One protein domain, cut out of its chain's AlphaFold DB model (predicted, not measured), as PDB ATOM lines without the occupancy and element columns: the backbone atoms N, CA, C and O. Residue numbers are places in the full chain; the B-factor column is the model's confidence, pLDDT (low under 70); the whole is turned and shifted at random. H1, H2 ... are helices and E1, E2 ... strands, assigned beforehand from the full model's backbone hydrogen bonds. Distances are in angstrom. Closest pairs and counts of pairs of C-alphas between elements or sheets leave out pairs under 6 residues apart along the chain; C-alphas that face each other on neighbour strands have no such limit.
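Overview. This is residues 385 to 556 of the 653 residues of the protein "GIY-YIG domain-containing protein" of bioreactor metagenome (UniProt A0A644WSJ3). A strongly twisted sheet is built mainly of E3, E2, E1, E7 and E8, with H5 and H6 over one face, H7 beside H5, and H1 standing up from the opposite face near one end. Beyond that end the small two-stranded sheet of E4 and E5, with H2 at its tip, lengthens the whole. The 172 printed residues hold seven named helices and eight named strands, in the order E1 E2 E3 H1 E4 H2 E5 H3 H4 E6 H5 E7 H6 H7 E8; the class is mixed, helices and strands. The large sheet runs E6 E3 E2 E1 E7 E8 and is mixed, while E4 and E5 are antiparallel. The whole is compact, with a radius of gyration of the C-alphas of 17.4 A, and spans 60 by 30 by 29 A.

Along the chain. E1, residues 385 to 392, begins at C-alpha 385 (74.014, 19.672, 55.268) and is 23.1 A long. E2, residues 405 to 414, measures 28.2 A, and E3, residues 420 to 428, 26.2 A. H1 is residues 430 to 437, E4 439 to 443, H2 444 to 447 and E5 458 to 462; C-alpha 444 is at (71.036, 44.941, 22.476). H3 is residues 474 to 480, H4 484 to 488, E6 492 to 494 and H5 495 to 503. E7, residues 511 to 516, measures 16.6 A, and H6, residues 520 to 529, 14.5 A. H7 is residues 538 to 545, and E8, residues 552 to 555, ends at C-alpha 555 (64.363, 20.723, 56.503).

Arrangement. E1, E2 and E3 form a meander, each strand the antiparallel neighbour of the one before; N 388 and O 410 are 2.7 A apart and N 411 and O 423 2.8 A, both within hydrogen-bond range. E7 is parallel to E1, with N 387 and O 513 at 2.8 A, and antiparallel to E8, with N 514 and O 553 at 2.8 A. E6 and E3 meet only at a point. H5 runs along the strands at a height over the sheet of 9.5 A. H6, on the same face, runs across them at a height of 6.7 A; the closest C-alphas of H6 and E2, Ala 526 and Tyr 405, are 4.5 A apart. H7 is only just not on the sheet, with 4 pairs of C-alphas within 10 A; it only just touches H5, with 3 pairs of C-alphas within 8 A, the closest being Leu 499 and Leu 539 at 7.1 A. H1, on the opposite face, stands up from the sheet and touches H4, the closest C-alphas being Lys 436 and Gln 488 at 4.4 A. H3 and H4 only graze the sheet. In E4 and E5, N 440 and O 461 are 2.8 A apart; H2 and E1 are apart. Each O i to N i+4 pair is within hydrogen-bond range in H1, H3, H4, H5, H6 and H7; H2 is too short for such a pair.

Size, cuts and confidence. The C-alphas farthest apart, of Asp 417 and Ala 449, are 61.1 A apart. The printed part has no cut; the links E1 to E2 and E5 to H3 are long. Mean pLDDT of the printed part is 80.8, and residues 393 to 402 and 444 to 454 are under 70.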
ATOM      1  N   VAL A 385      73.667  19.682  56.695       89.19
ATOM      2  CA  VAL A 385      74.014  19.672  55.268       89.19
ATOM      3  C   VAL A 385      73.510  20.968  54.660       89.19
ATOM      4  O   VAL A 385      72.329  21.302  54.796       89.19
ATOM      5  N   MET A 386      74.389  21.704  53.983       89.62
ATOM      6  CA  MET A 386      74.021  22.925  53.268       89.62
ATOM      7  C   MET A 386      74.050  22.686  51.764       89.62
ATOM      8  O   MET A 386      75.073  22.294  51.217       89.62
ATOM      9  N   ILE A 387      72.932  22.957  51.100       90.06
ATOM     10  CA  ILE A 387      72.753  22.848  49.655       90.06
ATOM     11  C   ILE A 387      72.575  24.259  49.102       90.06
ATOM     12  O   ILE A 387      71.679  24.987  49.518       90.06
ATOM     13  N   ASN A 388      73.402  24.653  48.150       88.56
ATOM     14  CA  ASN A 388      73.331  25.927  47.457       88.56
ATOM     15  C   ASN A 388      72.893  25.693  46.006       88.56
ATOM     16  O   ASN A 388      73.591  25.045  45.227       88.56
ATOM     17  N   MET A 389      71.716  26.206  45.652       90.31
ATOM     18  CA  MET A 389      71.115  26.095  44.325       90.31
ATOM     19  C   MET A 389      71.238  27.418  43.573       90.31
ATOM     20  O   MET A 389      70.606  28.432  43.910       90.31
ATOM     21  N   VAL A 390      72.041  27.400  42.515       87.88
ATOM     22  CA  VAL A 390      72.252  28.553  41.649       87.88
ATOM     23  C   VAL A 390      71.347  28.448  40.431       87.88
ATOM     24  O   VAL A 390      71.332  27.430  39.748       87.88
ATOM     25  N   ILE A 391      70.578  29.501  40.180       86.00
ATOM     26  CA  ILE A 391      69.505  29.561  39.195       86.00
ATOM     27  C   ILE A 391      69.831  30.705  38.244       86.00
ATOM     28  O   ILE A 391      70.128  31.816  38.692       86.00
ATOM     29  N   SER A 392      69.760  30.451  36.939       82.06
ATOM     30  CA  SER A 392      69.788  31.525  35.953       82.06
ATOM     31  C   SER A 392      68.480  32.312  36.040       82.06
ATOM     32  O   SER A 392      67.383  31.758  35.942       82.06
ATOM     33  N   SER A 393      68.574  33.623  36.260       69.19
ATOM     34  CA  SER A 393      67.431  34.527  36.141       69.19
ATOM     35  C   SER A 393      67.667  35.483  34.983       69.19
ATOM     36  O   SER A 393      68.705  36.136  34.912       69.19
ATOM     37  N   ASN A 394      66.718  35.569  34.050       66.19
ATOM     38  CA  ASN A 394      66.855  36.455  32.896       66.19
ATOM     39  C   ASN A 394      66.757  37.922  33.334       66.19
ATOM     40  O   ASN A 394      65.760  38.355  33.927       66.19
ATOM     41  N   GLY A 395      67.765  38.718  32.977       48.25
ATOM     42  CA  GLY A 395      67.685  40.173  33.023       48.25
ATOM     43  C   GLY A 395      66.631  40.662  32.020       48.25
ATOM     44  O   GLY A 395      66.673  40.306  30.856       48.25
ATOM     45  N   ARG A 396      65.630  41.411  32.499       42.84
ATOM     46  CA  ARG A 396      64.549  42.125  31.767       42.84
ATOM     47  C   ARG A 396      64.395  41.914  30.223       42.84
ATOM     48  O   ARG A 396      64.995  42.637  29.451       42.84
ATOM     49  N   ARG A 397      63.392  41.083  29.873       48.59
ATOM     50  CA  ARG A 397      62.364  41.079  28.777       48.59
ATOM     51  C   ARG A 397      62.711  41.258  27.280       48.59
ATOM     52  O   ARG A 397      63.071  42.347  26.861       48.59
ATOM     53  N   PHE A 398      62.183  40.305  26.492       33.69
ATOM     54  CA  PHE A 398      61.056  40.466  25.541       33.69
ATOM     55  C   PHE A 398      60.026  39.318  25.796       33.69
ATOM     56  O   PHE A 398      60.420  38.248  26.242       33.69
ATOM     57  N   ASN A 399      58.715  39.541  25.607       40.69
ATOM     58  CA  ASN A 399      57.612  38.537  25.614       40.69
ATOM     59  C   ASN A 399      57.125  37.830  26.910       40.69
ATOM     60  O   ASN A 399      56.402  36.848  26.821       40.69
ATOM     61  N   ASN A 400      57.359  38.366  28.115       44.78
ATOM     62  CA  ASN A 400      56.742  37.901  29.387       44.78
ATOM     63  C   ASN A 400      57.025  36.452  29.850       44.78
ATOM     64  O   ASN A 400      56.752  36.156  31.017       44.78
ATOM     65  N   GLU A 401      57.609  35.584  29.031       52.62
ATOM     66  CA  GLU A 401      57.993  34.235  29.443       52.62
ATOM     67  C   GLU A 401      59.422  34.239  30.001       52.62
ATOM     68  O   GLU A 401      60.392  34.630  29.358       52.62
ATOM     69  N   GLN A 402      59.524  33.897  31.284       62.44
ATOM     70  CA  GLN A 402      60.781  33.735  32.008       62.44
ATOM     71  C   GLN A 402      60.926  32.250  32.311       62.44
ATOM     72  O   GLN A 402      60.150  31.745  33.136       62.44
ATOM     73  N   ASN A 403      61.927  31.613  31.704       74.94
ATOM     74  CA  ASN A 403      62.301  30.226  31.968       74.94
ATOM     75  C   ASN A 403      63.619  30.222  32.750       74.94
ATOM     76  O   ASN A 403      64.688  30.238  32.147       74.94
ATOM     77  N   PRO A 404      63.569  30.320  34.088       85.19
ATOM     78  CA  PRO A 404      64.754  30.133  34.911       85.19
ATOM     79  C   PRO A 404      65.172  28.664  34.872       85.19
ATOM     80  O   PRO A 404      64.311  27.788  34.873       85.19
ATOM     81  N   TYR A 405      66.470  28.389  34.887       87.94
ATOM     82  CA  TYR A 405      66.994  27.024  34.936       87.94
ATOM     83  C   TYR A 405      67.941  26.875  36.116       87.94
ATOM     84  O   TYR A 405      68.605  27.834  36.527       87.94
ATOM     85  N   LEU A 406      68.005  25.674  36.679       90.75
ATOM     86  CA  LEU A 406      69.012  25.364  37.680       90.75
ATOM     87  C   LEU A 406      70.354  25.212  36.953       90.75
ATOM     88  O   LEU A 406      70.462  24.432  36.022       90.75
ATOM     89  N   ILE A 407      71.381  25.979  37.318       90.06
ATOM     90  CA  ILE A 407      72.669  25.960  36.596       90.06
ATOM     91  C   ILE A 407      73.784  25.286  37.392       90.06
ATOM     92  O   ILE A 407      74.680  24.679  36.807       90.06
ATOM     93  N   ARG A 408      73.728  25.361  38.726       90.94
ATOM     94  CA  ARG A 408      74.720  24.744  39.613       90.94
ATOM     95  C   ARG A 408      74.081  24.320  40.925       90.94
ATOM     96  O   ARG A 408      73.272  25.058  41.489       90.94
ATOM     97  N   VAL A 409      74.500  23.166  41.425       92.75
ATOM     98  CA  VAL A 409      74.213  22.703  42.781       92.75
ATOM     99  C   VAL A 409      75.535  22.482  43.489       92.75
ATOM    100  O   VAL A 409      76.449  21.862  42.953       92.75
ATOM    101  N   GLU A 410      75.640  23.010  44.693       90.81
ATOM    102  CA  GLU A 410      76.823  22.895  45.530       90.81
ATOM    103  C   GLU A 410      76.399  22.440  46.919       90.81
ATOM    104  O   GLU A 410      75.388  22.901  47.447       90.81
ATOM    105  N   VAL A 411      77.141  21.500  47.495       91.31
ATOM    106  CA  VAL A 411      76.797  20.877  48.768       91.31
ATOM    107  C   VAL A 411      77.998  20.868  49.685       91.31
ATOM    108  O   VAL A 411      79.082  20.436  49.301       91.31
ATOM    109  N   PHE A 412      77.763  21.312  50.913       89.00
ATOM    110  CA  PHE A 412      78.730  21.320  51.994       89.00
ATOM    111  C   PHE A 412      78.247  20.408  53.121       89.00
ATOM    112  O   PHE A 412      77.089  20.495  53.544       89.00
ATOM    113  N   TYR A 413      79.131  19.537  53.595       89.06
ATOM    114  CA  TYR A 413      78.827  18.531  54.612       89.06
ATOM    115  C   TYR A 413      80.105  18.077  55.318       89.06
ATOM    116  O   TYR A 413      81.194  18.209  54.767       89.06
ATOM    117  N   TYR A 414      79.994  17.522  56.523       86.00
ATOM    118  CA  TYR A 414      81.125  16.853  57.167       86.00
ATOM    119  C   TYR A 414      81.206  15.397  56.713       86.00
ATOM    120  O   TYR A 414      80.200  14.692  56.732       86.00
ATOM    121  N   GLY A 415      82.394  14.954  56.300       83.06
ATOM    122  CA  GLY A 415      82.655  13.544  56.031       83.06
ATOM    123  C   GLY A 415      82.761  12.715  57.313       83.06
ATOM    124  O   GLY A 415      82.840  13.253  58.418       83.06
ATOM    125  N   ASP A 416      82.822  11.392  57.153       81.88
ATOM    126  CA  ASP A 416      83.022  10.452  58.269       81.88
ATOM    127  C   ASP A 416      84.367  10.660  58.990       81.88
ATOM    128  O   ASP A 416      84.505  10.363  60.176       81.88
ATOM    129  N   ASP A 417      85.346  11.231  58.285       83.69
ATOM    130  CA  ASP A 417      86.643  11.689  58.800       83.69
ATOM    131  C   ASP A 417      86.542  12.954  59.672       83.69
ATOM    132  O   ASP A 417      87.507  13.345  60.327       83.69
ATOM    133  N   GLY A 418      85.369  13.589  59.724       80.69
ATOM    134  CA  GLY A 418      85.146  14.830  60.448       80.69
ATOM    135  C   GLY A 418      85.690  16.069  59.738       80.69
ATOM    136  O   GLY A 418      85.687  17.137  60.355       80.69
ATOM    137  N   GLU A 419      86.109  15.957  58.473       84.31
ATOM    138  CA  GLU A 419      86.522  17.093  57.648       84.31
ATOM    139  C   GLU A 419      85.335  17.699  56.893       84.31
ATOM    140  O   GLU A 419      84.416  16.995  56.466       84.31
ATOM    141  N   LEU A 420      85.354  19.022  56.711       84.38
ATOM    142  CA  LEU A 420      84.361  19.713  55.893       84.38
ATOM    143  C   LEU A 420      84.642  19.437  54.412       84.38
ATOM    144  O   LEU A 420      85.688  19.809  53.884       84.38
ATOM    145  N   LYS A 421      83.676  18.821  53.734       87.44
ATOM    146  CA  LYS A 421      83.718  18.483  52.313       87.44
ATOM    147  C   LYS A 421      82.790  19.390  51.517       87.44
ATOM    148  O   LYS A 421      81.736  19.813  51.995       87.44
ATOM    149  N   GLN A 422      83.189  19.647  50.277       88.56
ATOM    150  CA  GLN A 422      82.436  20.414  49.294       88.56
ATOM    151  C   GLN A 422      82.338  19.592  48.009       88.56
ATOM    152  O   GLN A 422      83.353  19.138  47.478       88.56
ATOM    153  N   LYS A 423      81.118  19.410  47.504       91.62
ATOM    154  CA  LYS A 423      80.859  18.862  46.169       91.62
ATOM    155  C   LYS A 423      80.101  19.882  45.333       91.62
ATOM    156  O   LYS A 423      79.230  20.582  45.844       91.62
ATOM    157  N   GLN A 424      80.426  19.949  44.048       91.25
ATOM    158  CA  GLN A 424      79.829  20.891  43.111       91.25
ATOM    159  C   GLN A 424      79.484  20.181  41.804       91.25
ATOM    160  O   GLN A 424      80.331  19.503  41.227       91.25
ATOM    161  N   TRP A 425      78.271  20.414  41.308       94.31
ATOM    162  CA  TRP A 425      77.794  19.906  40.026       94.31
ATOM    163  C   TRP A 425      77.188  21.032  39.190       94.31
ATOM    164  O   TRP A 425      76.458  21.884  39.702       94.31
ATOM    165  N   TYR A 426      77.451  20.997  37.886       92.44
ATOM    166  CA  TYR A 426      76.759  21.823  36.901       92.44
ATOM    167  C   TYR A 426      75.617  21.014  36.303       92.44
ATOM    168  O   TYR A 426      75.824  19.897  35.832       92.44
ATOM    169  N   VAL A 427      74.406  21.556  36.363       93.62
ATOM    170  CA  VAL A 427      73.193  20.800  36.024       93.62
ATOM    171  C   VAL A 427      73.038  20.720  34.515       93.62
ATOM    172  O   VAL A 427      73.216  21.722  33.830       93.62
ATOM    173  N   LYS A 428      72.717  19.544  33.978       93.81
ATOM    174  CA  LYS A 428      72.404  19.334  32.561       93.81
ATOM    175  C   LYS A 428      70.925  19.616  32.300       93.81
ATOM    176  O   LYS A 428      70.083  18.829  32.710       93.81
ATOM    177  N   ASN A 429      70.641  20.677  31.552       90.75
ATOM    178  CA  ASN A 429      69.307  21.016  31.051       90.75
ATOM    179  C   ASN A 429      69.405  21.775  29.725       90.75
ATOM    180  O   ASN A 429      70.497  21.952  29.181       90.75
ATOM    181  N   GLU A 430      68.268  22.227  29.196       86.94
ATOM    182  CA  GLU A 430      68.209  23.015  27.961       86.94
ATOM    183  C   GLU A 430      69.140  24.240  28.010       86.94
ATOM    184  O   GLU A 430      69.900  24.478  27.070       86.94
ATOM    185  N   CYS A 431      69.133  24.978  29.127       87.69
ATOM    186  CA  CYS A 431      69.951  26.172  29.327       87.69
ATOM    187  C   CYS A 431      71.450  25.888  29.255       87.69
ATOM    188  O   CYS A 431      72.161  26.428  28.405       87.69
ATOM    189  N   THR A 432      71.937  25.009  30.122       89.25
ATOM    190  CA  THR A 432      73.365  24.713  30.226       89.25
ATOM    191  C   THR A 432      73.891  23.958  29.011       89.25
ATOM    192  O   THR A 432      75.041  24.163  28.621       89.25
ATOM    193  N   THR A 433      73.051  23.151  28.355       89.81
ATOM    194  CA  THR A 433      73.398  22.473  27.097       89.81
ATOM    195  C   THR A 433      73.599  23.486  25.972       89.81
ATOM    196  O   THR A 433      74.633  23.451  25.308       89.81
ATOM    197  N   LYS A 434      72.683  24.453  25.810       86.56
ATOM    198  CA  LYS A 434      72.826  25.529  24.811       86.56
ATOM    199  C   LYS A 434      74.040  26.410  25.079       86.56
ATOM    200  O   LYS A 434      74.784  26.737  24.157       86.56
ATOM    201  N   ILE A 435      74.294  26.744  26.342       85.75
ATOM    202  CA  ILE A 435      75.502  27.476  26.736       85.75
ATOM    203  C   ILE A 435      76.772  26.707  26.334       85.75
ATOM    204  O   ILE A 435      77.714  27.310  25.809       85.75
ATOM    205  N   LYS A 436      76.791  25.385  26.554       86.69
ATOM    206  CA  LYS A 436      77.916  24.499  26.225       86.69
ATOM    207  C   LYS A 436      78.150  24.358  24.719       86.69
ATOM    208  O   LYS A 436      79.298  24.250  24.299       86.69
ATOM    209  N   GLU A 437      77.094  24.417  23.907       86.00
ATOM    210  CA  GLU A 437      77.202  24.490  22.441       86.00
ATOM    211  C   GLU A 437      77.900  25.780  21.974       86.00
ATOM    212  O   GLU A 437      78.553  25.782  20.926       86.00
ATOM    213  N   GLY A 438      77.823  26.849  22.771       82.38
ATOM    214  CA  GLY A 438      78.483  28.132  22.547       82.38
ATOM    215  C   GLY A 438      77.489  29.256  22.270       82.38
ATOM    216  O   GLY A 438      76.567  29.103  21.470       82.38
ATOM    217  N   LEU A 439      77.716  30.407  22.906       82.62
ATOM    218  CA  LEU A 439      76.914  31.617  22.732       82.62
ATOM    219  C   LEU A 439      77.783  32.785  22.268       82.62
ATOM    220  O   LEU A 439      78.952  32.903  22.641       82.62
ATOM    221  N   ILE A 440      77.182  33.648  21.456       83.19
ATOM    222  CA  ILE A 440      77.752  34.900  20.964       83.19
ATOM    223  C   ILE A 440      77.034  36.045  21.667       83.19
ATOM    224  O   ILE A 440      75.818  36.015  21.834       83.19
ATOM    225  N   TYR A 441      77.778  37.071  22.061       82.94
ATOM    226  CA  TYR A 441      77.234  38.230  22.758       82.94
ATOM    227  C   TYR A 441      77.359  39.498  21.928       82.94
ATOM    228  O   TYR A 441      78.451  39.839  21.465       82.94
ATOM    229  N   LEU A 442      76.246  40.217  21.783       78.25
ATOM    230  CA  LEU A 442      76.156  41.490  21.063       78.25
ATOM    231  C   LEU A 442      75.380  42.509  21.904       78.25
ATOM    232  O   LEU A 442      74.462  42.131  22.624       78.25
ATOM    233  N   GLU A 443      75.704  43.800  21.813       78.88
ATOM    234  CA  GLU A 443      74.907  44.851  22.470       78.88
ATOM    235  C   GLU A 443      73.474  44.884  21.913       78.88
ATOM    236  O   GLU A 443      73.280  44.879  20.695       78.88
ATOM    237  N   GLU A 444      72.477  44.980  22.801       66.50
ATOM    238  CA  GLU A 444      71.036  44.941  22.476       66.50
ATOM    239  C   GLU A 444      70.652  45.825  21.284       66.50
ATOM    240  O   GLU A 444      69.857  45.464  20.418       66.50
ATOM    241  N   GLY A 445      71.214  47.025  21.257       60.50
ATOM    242  CA  GLY A 445      70.854  48.051  20.296       60.50
ATOM    243  C   GLY A 445      71.756  48.161  19.087       60.50
ATOM    244  O   GLY A 445      71.542  49.038  18.259       60.50
ATOM    245  N   TYR A 446      72.797  47.338  19.019       62.56
ATOM    246  CA  TYR A 446      73.577  47.209  17.799       62.56
ATOM    247  C   TYR A 446      72.817  46.352  16.768       62.56
ATOM    248  O   TYR A 446      72.956  46.572  15.571       62.56
ATOM    249  N   THR A 447      71.934  45.452  17.220       59.00
ATOM    250  CA  THR A 447      71.067  44.636  16.350       59.00
ATOM    251  C   THR A 447      69.656  45.211  16.171       59.00
ATOM    252  O   THR A 447      69.041  45.012  15.124       59.00
ATOM    253  N   LYS A 448      69.124  45.952  17.158       56.59
ATOM    254  CA  LYS A 448      67.778  46.556  17.111       56.59
ATOM    255  C   LYS A 448      67.876  48.053  16.776       56.59
ATOM    256  O   LYS A 448      68.477  48.813  17.530       56.59
ATOM    257  N   ALA A 449      67.246  48.495  15.682       48.22
ATOM    258  CA  ALA A 449      67.215  49.889  15.210       48.22
ATOM    259  C   ALA A 449      66.393  50.834  16.122       48.22
ATOM    260  O   ALA A 449      65.434  51.462  15.679       48.22
ATOM    261  N   ASN A 450      66.719  50.921  17.416       50.34
ATOM    262  CA  ASN A 450      65.975  51.729  18.381       50.34
ATOM    263  C   ASN A 450      66.913  52.536  19.299       50.34
ATOM    264  O   ASN A 450      67.607  51.943  20.108       50.34
ATOM    265  N   PRO A 451      66.930  53.879  19.250       45.66
ATOM    266  CA  PRO A 451      67.928  54.725  19.919       45.66
ATOM    267  C   PRO A 451      67.836  54.853  21.461       45.66
ATOM    268  O   PRO A 451      68.593  55.641  22.028       45.66
ATOM    269  N   GLN A 452      66.963  54.117  22.165       51.78
ATOM    270  CA  GLN A 452      66.795  54.207  23.636       51.78
ATOM    271  C   GLN A 452      67.676  53.235  24.460       51.78
ATOM    272  O   GLN A 452      67.296  52.821  25.559       51.78
ATOM    273  N   ILE A 453      68.839  52.822  23.951       57.81
ATOM    274  CA  ILE A 453      69.531  51.642  24.494       57.81
ATOM    275  C   ILE A 453      70.400  51.960  25.715       57.81
ATOM    276  O   ILE A 453      71.097  52.974  25.775       57.81
ATOM    277  N   LYS A 454      70.383  51.044  26.689       67.88
ATOM    278  CA  LYS A 454      71.299  51.035  27.832       67.88
ATOM    279  C   LYS A 454      72.635  50.417  27.407       67.88
ATOM    280  O   LYS A 454      72.640  49.243  27.053       67.88
ATOM    281  N   PRO A 455      73.762  51.142  27.490       74.88
ATOM    282  CA  PRO A 455      75.061  50.563  27.158       74.88
ATOM    283  C   PRO A 455      75.423  49.416  28.117       74.88
ATOM    284  O   PRO A 455      74.935  49.381  29.257       74.88
ATOM    285  N   PHE A 456      76.316  48.525  27.673       84.00
ATOM    286  CA  PHE A 456      76.868  47.412  28.459       84.00
ATOM    287  C   PHE A 456      75.814  46.375  28.850       84.00
ATOM    288  O   PHE A 456      75.846  45.825  29.951       84.00
ATOM    289  N   SER A 457      74.840  46.157  27.968       81.81
ATOM    290  CA  SER A 457      73.723  45.235  28.188       81.81
ATOM    291  C   SER A 457      73.670  44.229  27.032       81.81
ATOM    292  O   SER A 457      72.746  44.280  26.217       81.81
ATOM    293  N   PRO A 458      74.680  43.345  26.904       82.12
ATOM    294  CA  PRO A 458      74.734  42.384  25.817       82.12
ATOM    295  C   PRO A 458      73.610  41.345  25.906       82.12
ATOM    296  O   PRO A 458      73.242  40.886  26.989       82.12
ATOM    297  N   TYR A 459      73.119  40.945  24.738       80.81
ATOM    298  CA  TYR A 459      72.207  39.831  24.516       80.81
ATOM    299  C   TYR A 459      72.989  38.629  24.008       80.81
ATOM    300  O   TYR A 459      73.956  38.784  23.256       80.81
ATOM    301  N   ALA A 460      72.557  37.441  24.421       81.31
ATOM    302  CA  ALA A 460      73.109  36.193  23.929       81.31
ATOM    303  C   ALA A 460      72.406  35.762  22.636       81.31
ATOM    304  O   ALA A 460      71.192  35.897  22.482       81.31
ATOM    305  N   PHE A 461      73.188  35.194  21.730       81.88
ATOM    306  CA  PHE A 461      72.760  34.583  20.484       81.88
ATOM    307  C   PHE A 461      73.369  33.187  20.394       81.88
ATOM    308  O   PHE A 461      74.499  32.964  20.835       81.88
ATOM    309  N   THR A 462      72.632  32.240  19.824       82.25
ATOM    310  CA  THR A 462      73.192  30.932  19.470       82.25
ATOM    311  C   THR A 462      74.190  31.071  18.317       82.25
ATOM    312  O   THR A 462      74.252  32.107  17.652       82.25
ATOM    313  N   LYS A 463      74.965  30.015  18.043       79.88
ATOM    314  CA  LYS A 463      75.848  29.954  16.863       79.88
ATOM    315  C   LYS A 463      75.116  30.171  15.534       79.88
ATOM    316  O   LYS A 463      75.713  30.708  14.613       79.88
ATOM    317  N   ASP A 464      73.835  29.816  15.472       82.31
ATOM    318  CA  ASP A 464      72.966  30.048  14.311       82.31
ATOM    319  C   ASP A 464      72.338  31.458  14.313       82.31
ATOM    320  O   ASP A 464      71.305  31.681  13.685       82.31
ATOM    321  N   GLU A 465      72.906  32.387  15.090       78.88
ATOM    322  CA  GLU A 465      72.505  33.797  15.200       78.88
ATOM    323  C   GLU A 465      71.054  34.024  15.667       78.88
ATOM    324  O   GLU A 465      70.470  35.089  15.454       78.88
ATOM    325  N   LYS A 466      70.457  33.051  16.366       81.31
ATOM    326  CA  LYS A 466      69.127  33.206  16.975       81.31
ATOM    327  C   LYS A 466      69.251  33.787  18.376       81.31
ATOM    328  O   LYS A 466      70.060  33.310  19.169       81.31
ATOM    329  N   GLU A 467      68.427  34.787  18.689       78.94
ATOM    330  CA  GLU A 467      68.360  35.382  20.030       78.94
ATOM    331  C   GLU A 467      68.089  34.283  21.068       78.94
ATOM    332  O   GLU A 467      67.135  33.510  20.951       78.94
ATOM    333  N   TYR A 468      68.955  34.202  22.076       77.94
ATOM    334  CA  TYR A 468      68.878  33.207  23.130       77.94
ATOM    335  C   TYR A 468      68.573  33.893  24.452       77.94
ATOM    336  O   TYR A 468      69.412  34.573  25.033       77.94
ATOM    337  N   ILE A 469      67.342  33.730  24.927       71.88
ATOM    338  CA  ILE A 469      66.836  34.495  26.070       71.88
ATOM    339  C   ILE A 469      67.119  33.840  27.421       71.88
ATOM    340  O   ILE A 469      67.039  34.534  28.424       71.88
ATOM    341  N   SER A 470      67.458  32.549  27.462       70.56
ATOM    342  CA  SER A 470      67.612  31.759  28.697       70.56
ATOM    343  C   SER A 470      69.057  31.698  29.218       70.56
ATOM    344  O   SER A 470      69.428  30.742  29.890       70.56
ATOM    345  N   PHE A 471      69.899  32.677  28.885       75.38
ATOM    346  CA  PHE A 471      71.303  32.724  29.309       75.38
ATOM    347  C   PHE A 471      71.469  33.203  30.763       75.38
ATOM    348  O   PHE A 471      70.563  33.794  31.356       75.38
ATOM    349  N   ILE A 472      72.648  32.991  31.356       80.06
ATOM    350  CA  ILE A 472      72.929  33.477  32.714       80.06
ATOM    351  C   ILE A 472      73.022  35.004  32.671       80.06
ATOM    352  O   ILE A 472      73.924  35.542  32.037       80.06
ATOM    353  N   SER A 473      72.136  35.742  33.345       78.62
ATOM    354  CA  SER A 473      72.189  37.210  33.289       78.62
ATOM    355  C   SER A 473      73.429  37.798  33.969       78.62
ATOM    356  O   SER A 473      74.039  37.175  34.838       78.62
ATOM    357  N   LEU A 474      73.756  39.049  33.630       79.50
ATOM    358  CA  LEU A 474      74.792  39.825  34.328       79.50
ATOM    359  C   LEU A 474      74.493  39.989  35.822       79.50
ATOM    360  O   LEU A 474      75.412  40.080  36.626       79.50
ATOM    361  N   HIS A 475      73.211  40.018  36.196       76.75
ATOM    362  CA  HIS A 475      72.803  40.100  37.594       76.75
ATOM    363  C   HIS A 475      73.143  38.811  38.348       76.75
ATOM    364  O   HIS A 475      73.723  38.862  39.434       76.75
ATOM    365  N   THR A 476      72.810  37.656  37.761       76.00
ATOM    366  CA  THR A 476      73.183  36.352  38.316       76.00
ATOM    367  C   THR A 476      74.703  36.239  38.402       76.00
ATOM    368  O   THR A 476      75.211  35.942  39.476       76.00
ATOM    369  N   GLU A 477      75.427  36.574  37.332       80.31
ATOM    370  CA  GLU A 477      76.895  36.563  37.301       80.31
ATOM    371  C   GLU A 477      77.511  37.465  38.377       80.31
ATOM    372  O   GLU A 477      78.398  37.034  39.109       80.31
ATOM    373  N   ALA A 478      77.001  38.687  38.554       76.06
ATOM    374  CA  ALA A 478      77.461  39.603  39.596       76.06
ATOM    375  C   ALA A 478      77.246  39.054  41.016       76.06
ATOM    376  O   ALA A 478      78.011  39.378  41.927       76.06
ATOM    377  N   LYS A 479      76.196  38.250  41.221       73.56
ATOM    378  CA  LYS A 479      75.851  37.665  42.520       73.56
ATOM    379  C   LYS A 479      76.606  36.366  42.806       73.56
ATOM    380  O   LYS A 479      76.906  36.097  43.966       73.56
ATOM    381  N   THR A 480      76.836  35.542  41.789       72.12
ATOM    382  CA  THR A 480      77.272  34.147  41.959       72.12
ATOM    383  C   THR A 480      78.674  33.888  41.426       72.12
ATOM    384  O   THR A 480      79.247  32.851  41.743       72.12
ATOM    385  N   GLY A 481      79.208  34.793  40.602       72.69
ATOM    386  CA  GLY A 481      80.453  34.603  39.862       72.69
ATOM    387  C   GLY A 481      80.332  33.652  38.668       72.69
ATOM    388  O   GLY A 481      81.302  33.503  37.931       72.69
ATOM    389  N   ILE A 482      79.163  33.036  38.452       77.50
ATOM    390  CA  ILE A 482      78.947  32.069  37.373       77.50
ATOM    391  C   ILE A 482      78.516  32.796  36.110       77.50
ATOM    392  O   ILE A 482      77.579  33.594  36.122       77.50
ATOM    393  N   ASN A 483      79.141  32.439  34.997       78.69
ATOM    394  CA  ASN A 483      78.726  32.857  33.668       78.69
ATOM    395  C   ASN A 483      78.783  31.702  32.672       78.69
ATOM    396  O   ASN A 483      79.161  30.579  32.999       78.69
ATOM    397  N   ASP A 484      78.431  31.998  31.432       79.19
ATOM    398  CA  ASP A 484      78.339  30.995  30.380       79.19
ATOM    399  C   ASP A 484      79.684  30.302  30.093       79.19
ATOM    400  O   ASP A 484      79.728  29.089  29.891       79.19
ATOM    401  N   TYR A 485      80.800  31.034  30.181       75.00
ATOM    402  CA  TYR A 485      82.153  30.473  30.048       75.00
ATOM    403  C   TYR A 485      82.512  29.518  31.192       75.00
ATOM    404  O   TYR A 485      83.285  28.577  31.003       75.00
ATOM    405  N   THR A 486      81.933  29.730  32.376       76.44
ATOM    406  CA  THR A 486      82.056  28.801  33.506       76.44
ATOM    407  C   THR A 486      81.400  27.466  33.152       76.44
ATOM    408  O   THR A 486      81.996  26.414  33.358       76.44
ATOM    409  N   ILE A 487      80.211  27.489  32.545       81.38
ATOM    410  CA  ILE A 487      79.475  26.278  32.150       81.38
ATOM    411  C   ILE A 487      80.174  25.534  31.001       81.38
ATOM    412  O   ILE A 487      80.287  24.311  31.048       81.38
ATOM    413  N   GLN A 488      80.673  26.254  29.987       79.44
ATOM    414  CA  GLN A 488      81.307  25.666  28.794       79.44
ATOM    415  C   GLN A 488      82.471  24.722  29.124       79.44
ATOM    416  O   GLN A 488      82.651  23.709  28.448       79.44
ATOM    417  N   ASN A 489      83.222  25.026  30.183       76.06
ATOM    418  CA  ASN A 489      84.407  24.268  30.585       76.06
ATOM    419  C   ASN A 489      84.119  23.134  31.584       76.06
ATOM    420  O   ASN A 489      85.054  22.481  32.038       76.06
ATOM    421  N   ASN A 490      82.853  22.890  31.942       85.31
ATOM    422  CA  ASN A 490      82.481  21.911  32.962       85.31
ATOM    423  C   ASN A 490      81.630  20.751  32.418       85.31
ATOM    424  O   ASN A 490      80.929  20.841  31.399       85.31
ATOM    425  N   THR A 491      81.689  19.618  33.119       91.75
ATOM    426  CA  THR A 491      80.817  18.465  32.863       91.75
ATOM    427  C   THR A 491      79.411  18.767  33.369       91.75
ATOM    428  O   THR A 491      79.246  19.256  34.484       91.75
ATOM    429  N   LEU A 492      78.403  18.482  32.538       94.69
ATOM    430  CA  LEU A 492      76.998  18.683  32.882       94.69
ATOM    431  C   LEU A 492      76.407  17.359  33.358       94.69
ATOM    432  O   LEU A 492      76.534  16.357  32.653       94.69
ATOM    433  N   ILE A 493      75.750  17.377  34.512       95.38
ATOM    434  CA  ILE A 493      75.216  16.196  35.192       95.38
ATOM    435  C   ILE A 493      73.687  16.312  35.279       95.38
ATOM    436  O   ILE A 493      73.197  17.373  35.683       95.38
ATOM    437  N   PRO A 494      72.914  15.280  34.891       94.88
ATOM    438  CA  PRO A 494      71.462  15.272  35.059       94.88
ATOM    439  C   PRO A 494      71.052  15.555  36.507       94.88
ATOM    440  O   PRO A 494      71.665  15.042  37.445       94.88
ATOM    441  N   PHE A 495      69.995  16.345  36.707       94.12
ATOM    442  CA  PHE A 495      69.575  16.720  38.059       94.12
ATOM    443  C   PHE A 495      69.177  15.510  38.919       94.12
ATOM    444  O   PHE A 495      69.442  15.497  40.118       94.12
ATOM    445  N   GLU A 496      68.638  14.455  38.306       93.19
ATOM    446  CA  GLU A 496      68.347  13.180  38.971       93.19
ATOM    447  C   GLU A 496      69.583  12.545  39.621       93.19
ATOM    448  O   GLU A 496      69.523  12.100  40.767       93.19
ATOM    449  N   GLU A 497      70.717  12.521  38.918       92.62
ATOM    450  CA  GLU A 497      71.966  11.954  39.437       92.62
ATOM    451  C   GLU A 497      72.489  12.774  40.620       92.62
ATOM    452  O   GLU A 497      72.908  12.214  41.633       92.62
ATOM    453  N   ILE A 498      72.372  14.104  40.535       94.62
ATOM    454  CA  ILE A 498      72.730  15.015  41.627       94.62
ATOM    455  C   ILE A 498      71.850  14.747  42.854       94.62
ATOM    456  O   ILE A 498      72.360  14.655  43.969       94.62
ATOM    457  N   LEU A 499      70.533  14.599  42.675       93.00
ATOM    458  CA  LEU A 499      69.613  14.311  43.778       93.00
ATOM    459  C   LEU A 499      69.930  12.972  44.450       93.00
ATOM    460  O   LEU A 499      69.966  12.930  45.677       93.00
ATOM    461  N   LYS A 500      70.240  11.923  43.675       91.12
ATOM    462  CA  LYS A 500      70.671  10.622  44.213       91.12
ATOM    463  C   LYS A 500      71.919  10.759  45.086       91.12
ATOM    464  O   LYS A 500      71.962  10.192  46.173       91.12
ATOM    465  N   GLU A 501      72.915  11.536  44.656       92.75
ATOM    466  CA  GLU A 501      74.108  11.789  45.474       92.75
ATOM    467  C   GLU A 501      73.793  12.573  46.757       92.75
ATOM    468  O   GLU A 501      74.366  12.288  47.807       92.75
ATOM    469  N   ILE A 502      72.881  13.545  46.696       91.88
ATOM    470  CA  ILE A 502      72.479  14.346  47.860       91.88
ATOM    471  C   ILE A 502      71.684  13.513  48.866       91.88
ATOM    472  O   ILE A 502      71.878  13.665  50.070       91.88
ATOM    473  N   GLU A 503      70.799  12.634  48.401       89.88
ATOM    474  CA  GLU A 503      69.995  11.758  49.259       89.88
ATOM    475  C   GLU A 503      70.872  10.844  50.127       89.88
ATOM    476  O   GLU A 503      70.525  10.598  51.280       89.88
ATOM    477  N   LEU A 504      72.048  10.432  49.636       88.69
ATOM    478  CA  LEU A 504      73.028   9.668  50.419       88.69
ATOM    479  C   LEU A 504      73.624  10.460  51.596       88.69
ATOM    480  O   LEU A 504      74.148   9.857  52.530       88.69
ATOM    481  N   LEU A 505      73.552  11.794  51.565       86.62
ATOM    482  CA  LEU A 505      74.078  12.682  52.608       86.62
ATOM    483  C   LEU A 505      73.017  13.078  53.648       86.62
ATOM    484  O   LEU A 505      73.347  13.678  54.674       86.62
ATOM    485  N   ILE A 506      71.735  12.803  53.387       85.00
ATOM    486  CA  ILE A 506      70.623  13.236  54.236       85.00
ATOM    487  C   ILE A 506      70.066  12.034  54.996       85.00
ATOM    488  O   ILE A 506      69.422  11.162  54.420       85.00
ATOM    489  N   ASP A 507      70.227  12.036  56.319       78.38
ATOM    490  CA  ASP A 507      69.635  11.033  57.199       78.38
ATOM    491  C   ASP A 507      68.519  11.635  58.090       78.38
ATOM    492  O   ASP A 507      68.286  12.850  58.101       78.38
ATOM    493  N   PRO A 508      67.765  10.815  58.852       72.88
ATOM    494  CA  PRO A 508      66.682  11.301  59.710       72.88
ATOM    495  C   PRO A 508      67.095  12.246  60.850       72.88
ATOM    496  O   PRO A 508      66.203  12.812  61.489       72.88
ATOM    497  N   LYS A 509      68.390  12.368  61.152       79.00
ATOM    498  CA  LYS A 509      68.993  13.237  62.173       79.00
ATOM    499  C   LYS A 509      69.613  14.498  61.559       79.00
ATOM    500  O   LYS A 509      69.705  15.496  62.270       79.00
ATOM    501  N   THR A 510      69.956  14.483  60.273       83.06
ATOM    502  CA  THR A 510      70.514  15.631  59.553       83.06
ATOM    503  C   THR A 510      69.518  16.790  59.456       83.06
ATOM    504  O   THR A 510      68.348  16.619  59.101       83.06
ATOM    505  N   THR A 511      69.983  18.010  59.734       87.38
ATOM    506  CA  THR A 511      69.260  19.236  59.370       87.38
ATOM    507  C   THR A 511      69.764  19.733  58.020       87.38
ATOM    508  O   THR A 511      70.930  20.090  57.883       87.38
ATOM    509  N   THR A 512      68.886  19.801  57.020       87.38
ATOM    510  CA  THR A 512      69.263  20.289  55.686       87.38
ATOM    511  C   THR A 512      68.864  21.749  55.520       87.38
ATOM    512  O   THR A 512      67.691  22.111  55.669       87.38
ATOM    513  N   PHE A 513      69.828  22.588  55.160       87.88
ATOM    514  CA  PHE A 513      69.608  23.967  54.751       87.88
ATOM    515  C   PHE A 513      69.759  24.062  53.241       87.88
ATOM    516  O   PHE A 513      70.782  23.668  52.698       87.88
ATOM    517  N   ILE A 514      68.754  24.592  52.553       88.00
ATOM    518  CA  ILE A 514      68.822  24.834  51.111       88.00
ATOM    519  C   ILE A 514      68.774  26.334  50.887       88.00
ATOM    520  O   ILE A 514      67.836  26.998  51.332       88.00
ATOM    521  N   TYR A 515      69.760  26.860  50.181       86.94
ATOM    522  CA  TYR A 515      69.873  28.253  49.795       86.94
ATOM    523  C   TYR A 515      69.646  28.367  48.297       86.94
ATOM    524  O   TYR A 515      70.081  27.517  47.525       86.94
ATOM    525  N   THR A 516      68.951  29.419  47.883       84.88
ATOM    526  CA  THR A 516      68.636  29.656  46.477       84.88
ATOM    527  C   THR A 516      69.170  31.016  46.064       84.88
ATOM    528  O   THR A 516      68.936  32.027  46.721       84.88
ATOM    529  N   SER A 517      69.870  31.089  44.938       80.38
ATOM    530  CA  SER A 517      70.286  32.390  44.385       80.38
ATOM    531  C   SER A 517      69.090  33.292  44.034       80.38
ATOM    532  O   SER A 517      69.212  34.515  44.068       80.38
ATOM    533  N   GLU A 518      67.914  32.710  43.796       81.69
ATOM    534  CA  GLU A 518      66.709  33.418  43.379       81.69
ATOM    535  C   GLU A 518      65.534  33.271  44.347       81.69
ATOM    536  O   GLU A 518      65.519  32.428  45.242       81.69
ATOM    537  N   GLY A 519      64.535  34.143  44.188       81.12
ATOM    538  CA  GLY A 519      63.313  34.116  44.993       81.12
ATOM    539  C   GLY A 519      62.422  32.879  44.755       81.12
ATOM    540  O   GLY A 519      62.710  32.040  43.904       81.12
ATOM    541  N   PRO A 520      61.275  32.780  45.456       84.38
ATOM    542  CA  PRO A 520      60.436  31.578  45.433       84.38
ATOM    543  C   PRO A 520      59.864  31.220  44.061       84.38
ATOM    544  O   PRO A 520      59.800  30.045  43.724       84.38
ATOM    545  N   LYS A 521      59.445  32.223  43.276       85.00
ATOM    546  CA  LYS A 521      58.849  31.996  41.951       85.00
ATOM    547  C   LYS A 521      59.879  31.475  40.935       85.00
ATOM    548  O   LYS A 521      59.574  30.472  40.297       85.00
ATOM    549  N   PRO A 522      61.069  32.095  40.776       85.12
ATOM    550  CA  PRO A 522      62.084  31.527  39.894       85.12
ATOM    551  C   PRO A 522      62.571  30.145  40.334       85.12
ATOM    552  O   PRO A 522      62.757  29.294  39.481       85.12
ATOM    553  N   TYR A 523      62.714  29.903  41.642       87.50
ATOM    554  CA  TYR A 523      63.076  28.586  42.177       87.50
ATOM    555  C   TYR A 523      62.081  27.491  41.779       87.50
ATOM    556  O   TYR A 523      62.479  26.458  41.255       87.50
ATOM    557  N   GLU A 524      60.786  27.734  41.985       88.00
ATOM    558  CA  GLU A 524      59.732  26.772  41.644       88.00
ATOM    559  C   GLU A 524      59.730  26.457  40.145       88.00
ATOM    560  O   GLU A 524      59.663  25.295  39.763       88.00
ATOM    561  N   ARG A 525      59.869  27.479  39.292       87.56
ATOM    562  CA  ARG A 525      59.957  27.286  37.837       87.56
ATOM    563  C   ARG A 525      61.225  26.554  37.408       87.56
ATOM    564  O   ARG A 525      61.135  25.705  36.537       87.56
ATOM    565  N   ALA A 526      62.366  26.866  38.023       88.69
ATOM    566  CA  ALA A 526      63.621  26.194  37.721       88.69
ATOM    567  C   ALA A 526      63.506  24.700  38.006       88.69
ATOM    568  O   ALA A 526      63.818  23.913  37.131       88.69
ATOM    569  N   LEU A 527      62.958  24.309  39.162       89.94
ATOM    570  CA  LEU A 527      62.711  22.897  39.463       89.94
ATOM    571  C   LEU A 527      61.756  22.236  38.467       89.94
ATOM    572  O   LEU A 527      62.011  21.116  38.049       89.94
ATOM    573  N   LEU A 528      60.679  22.924  38.072       88.81
ATOM    574  CA  LEU A 528      59.735  22.394  37.086       88.81
ATOM    575  C   LEU A 528      60.373  22.167  35.711       88.81
ATOM    576  O   LEU A 528      59.946  21.259  35.012       88.81
ATOM    577  N   ASN A 529      61.387  22.950  35.340       87.25
ATOM    578  CA  ASN A 529      62.148  22.740  34.107       87.25
ATOM    579  C   ASN A 529      63.096  21.529  34.185       87.25
ATOM    580  O   ASN A 529      63.560  21.069  33.149       87.25
ATOM    581  N   GLU A 530      63.365  21.006  35.385       87.88
ATOM    582  CA  GLU A 530      64.164  19.793  35.604       87.88
ATOM    583  C   GLU A 530      63.289  18.544  35.841       87.88
ATOM    584  O   GLU A 530      63.791  17.528  36.305       87.88
ATOM    585  N   ASN A 531      61.971  18.614  35.619       84.12
ATOM    586  CA  ASN A 531      61.016  17.615  36.114       84.12
ATOM    587  C   ASN A 531      61.088  16.231  35.448       84.12
ATOM    588  O   ASN A 531      60.553  15.281  36.021       84.12
ATOM    589  N   GLU A 532      61.673  16.127  34.258       81.50
ATOM    590  CA  GLU A 532      61.647  14.922  33.430       81.50
ATOM    591  C   GLU A 532      62.240  13.720  34.187       81.50
ATOM    592  O   GLU A 532      63.423  13.703  34.524       81.50
ATOM    593  N   GLY A 533      61.401  12.723  34.497       77.75
ATOM    594  CA  GLY A 533      61.803  11.509  35.220       77.75
ATOM    595  C   GLY A 533      61.925  11.654  36.744       77.75
ATOM    596  O   GLY A 533      62.295  10.695  37.423       77.75
ATOM    597  N   LEU A 534      61.599  12.820  37.315       86.12
ATOM    598  CA  LEU A 534      61.693  13.094  38.758       86.12
ATOM    599  C   LEU A 534      60.364  12.962  39.510       86.12
ATOM    600  O   LEU A 534      60.297  13.269  40.705       86.12
ATOM    601  N   GLU A 535      59.289  12.496  38.868       82.12
ATOM    602  CA  GLU A 535      57.955  12.438  39.479       82.12
ATOM    603  C   GLU A 535      57.942  11.611  40.771       82.12
ATOM    604  O   GLU A 535      57.234  11.954  41.719       82.12
ATOM    605  N   ASN A 536      58.787  10.580  40.829       81.69
ATOM    606  CA  ASN A 536      58.894   9.654  41.954       81.69
ATOM    607  C   ASN A 536      60.071   9.947  42.904       81.69
ATOM    608  O   ASN A 536      60.260   9.201  43.862       81.69
ATOM    609  N   ASN A 537      60.868  10.999  42.672       87.38
ATOM    610  CA  ASN A 537      61.980  11.334  43.565       87.38
ATOM    611  C   ASN A 537      61.475  12.093  44.813       87.38
ATOM    612  O   ASN A 537      60.927  13.196  44.721       87.38
ATOM    613  N   ASP A 538      61.664  11.505  45.997       85.31
ATOM    614  CA  ASP A 538      61.139  12.031  47.263       85.31
ATOM    615  C   ASP A 538      61.723  13.404  47.626       85.31
ATOM    616  O   ASP A 538      60.989  14.296  48.079       85.31
ATOM    617  N   LEU A 539      63.032  13.594  47.424       85.69
ATOM    618  CA  LEU A 539      63.696  14.864  47.701       85.69
ATOM    619  C   LEU A 539      63.191  15.961  46.758       85.69
ATOM    620  O   LEU A 539      62.859  17.053  47.219       85.69
ATOM    621  N   TYR A 540      63.035  15.671  45.470       89.62
ATOM    622  CA  TYR A 540      62.468  16.580  44.476       89.62
ATOM    623  C   TYR A 540      61.042  17.004  44.841       89.62
ATOM    624  O   TYR A 540      60.738  18.198  44.911       89.62
ATOM    625  N   GLN A 541      60.168  16.049  45.173       88.12
ATOM    626  CA  GLN A 541      58.797  16.353  45.596       88.12
ATOM    627  C   GLN A 541      58.768  17.207  46.871       88.12
ATOM    628  O   GLN A 541      57.918  18.094  47.031       88.12
ATOM    629  N   LEU A 542      59.706  16.979  47.795       86.38
ATOM    630  CA  LEU A 542      59.863  17.799  48.991       86.38
ATOM    631  C   LEU A 542      60.323  19.225  48.652       86.38
ATOM    632  O   LEU A 542      59.753  20.184  49.185       86.38
ATOM    633  N   LEU A 543      61.310  19.363  47.765       88.00
ATOM    634  CA  LEU A 543      61.836  20.637  47.276       88.00
ATOM    635  C   LEU A 543      60.750  21.464  46.582       88.00
ATOM    636  O   LEU A 543      60.626  22.655  46.871       88.00
ATOM    637  N   LEU A 544      59.912  20.837  45.753       86.94
ATOM    638  CA  LEU A 544      58.823  21.498  45.030       86.94
ATOM    639  C   LEU A 544      57.712  21.990  45.976       86.94
ATOM    640  O   LEU A 544      57.183  23.094  45.829       86.94
ATOM    641  N   ARG A 545      57.380  21.210  47.015       86.44
ATOM    642  CA  ARG A 545      56.369  21.587  48.026       86.44
ATOM    643  C   ARG A 545      56.835  22.713  48.951       86.44
ATOM    644  O   ARG A 545      56.005  23.408  49.549       86.44
ATOM    645  N   LYS A 546      58.146  22.880  49.141       84.69
ATOM    646  CA  LYS A 546      58.731  23.852  50.072       84.69
ATOM    647  C   LYS A 546      59.164  25.112  49.327       84.69
ATOM    648  O   LYS A 546      60.182  25.138  48.654       84.69
ATOM    649  N   LYS A 547      58.431  26.208  49.524       78.31
ATOM    650  CA  LYS A 547      58.835  27.517  48.985       78.31
ATOM    651  C   LYS A 547      59.905  28.158  49.881       78.31
ATOM    652  O   LYS A 547      59.679  28.228  51.097       78.31
ATOM    653  N   PRO A 548      61.022  28.665  49.326       81.06
ATOM    654  CA  PRO A 548      62.044  29.337  50.121       81.06
ATOM    655  C   PRO A 548      61.476  30.600  50.777       81.06
ATOM    656  O   PRO A 548      60.693  31.339  50.181       81.06
ATOM    657  N   ARG A 549      61.873  30.883  52.019       75.81
ATOM    658  CA  ARG A 549      61.642  32.180  52.676       75.81
ATOM    659  C   ARG A 549      62.972  32.905  52.744       75.81
ATOM    660  O   ARG A 549      63.934  32.341  53.239       75.81
ATOM    661  N   HIS A 550      63.032  34.136  52.235       70.62
ATOM    662  CA  HIS A 550      64.289  34.891  52.135       70.62
ATOM    663  C   HIS A 550      65.434  34.077  51.498       70.62
ATOM    664  O   HIS A 550      66.560  34.121  51.989       70.62
ATOM    665  N   GLN A 551      65.129  33.341  50.417       74.06
ATOM    666  CA  GLN A 551      66.097  32.516  49.678       74.06
ATOM    667  C   GLN A 551      66.645  31.305  50.458       74.06
ATOM    668  O   GLN A 551      67.724  30.814  50.152       74.06
ATOM    669  N   GLN A 552      65.912  30.827  51.471       82.94
ATOM    670  CA  GLN A 552      66.318  29.692  52.302       82.94
ATOM    671  C   GLN A 552      65.144  28.737  52.594       82.94
ATOM    672  O   GLN A 552      64.013  29.173  52.840       82.94
ATOM    673  N   ILE A 553      65.414  27.432  52.615       82.38
ATOM    674  CA  ILE A 553      64.534  26.360  53.103       82.38
ATOM    675  C   ILE A 553      65.284  25.614  54.204       82.38
ATOM    676  O   ILE A 553      66.471  25.341  54.077       82.38
ATOM    677  N   ILE A 554      64.581  25.271  55.284       83.75
ATOM    678  CA  ILE A 554      65.129  24.460  56.374       83.75
ATOM    679  C   ILE A 554      64.291  23.190  56.484       83.75
ATOM    680  O   ILE A 554      63.083  23.254  56.750       83.75
ATOM    681  N   LEU A 555      64.934  22.044  56.293       84.12
ATOM    682  CA  LEU A 555      64.363  20.723  56.503       84.12
ATOM    683  C   LEU A 555      64.879  20.208  57.842       84.12
ATOM    684  O   LEU A 555      66.055  19.898  57.999       84.12
ATOM    685  N   LYS A 556      63.992  20.184  58.839       79.62
ATOM    686  CA  LYS A 556      64.329  19.665  60.164       79.62
ATOM    687  C   LYS A 556      64.203  18.140  60.186       79.62
ATOM    688  O   LYS A 556      63.276  17.629  59.547       79.62
TER     689      LYS A 556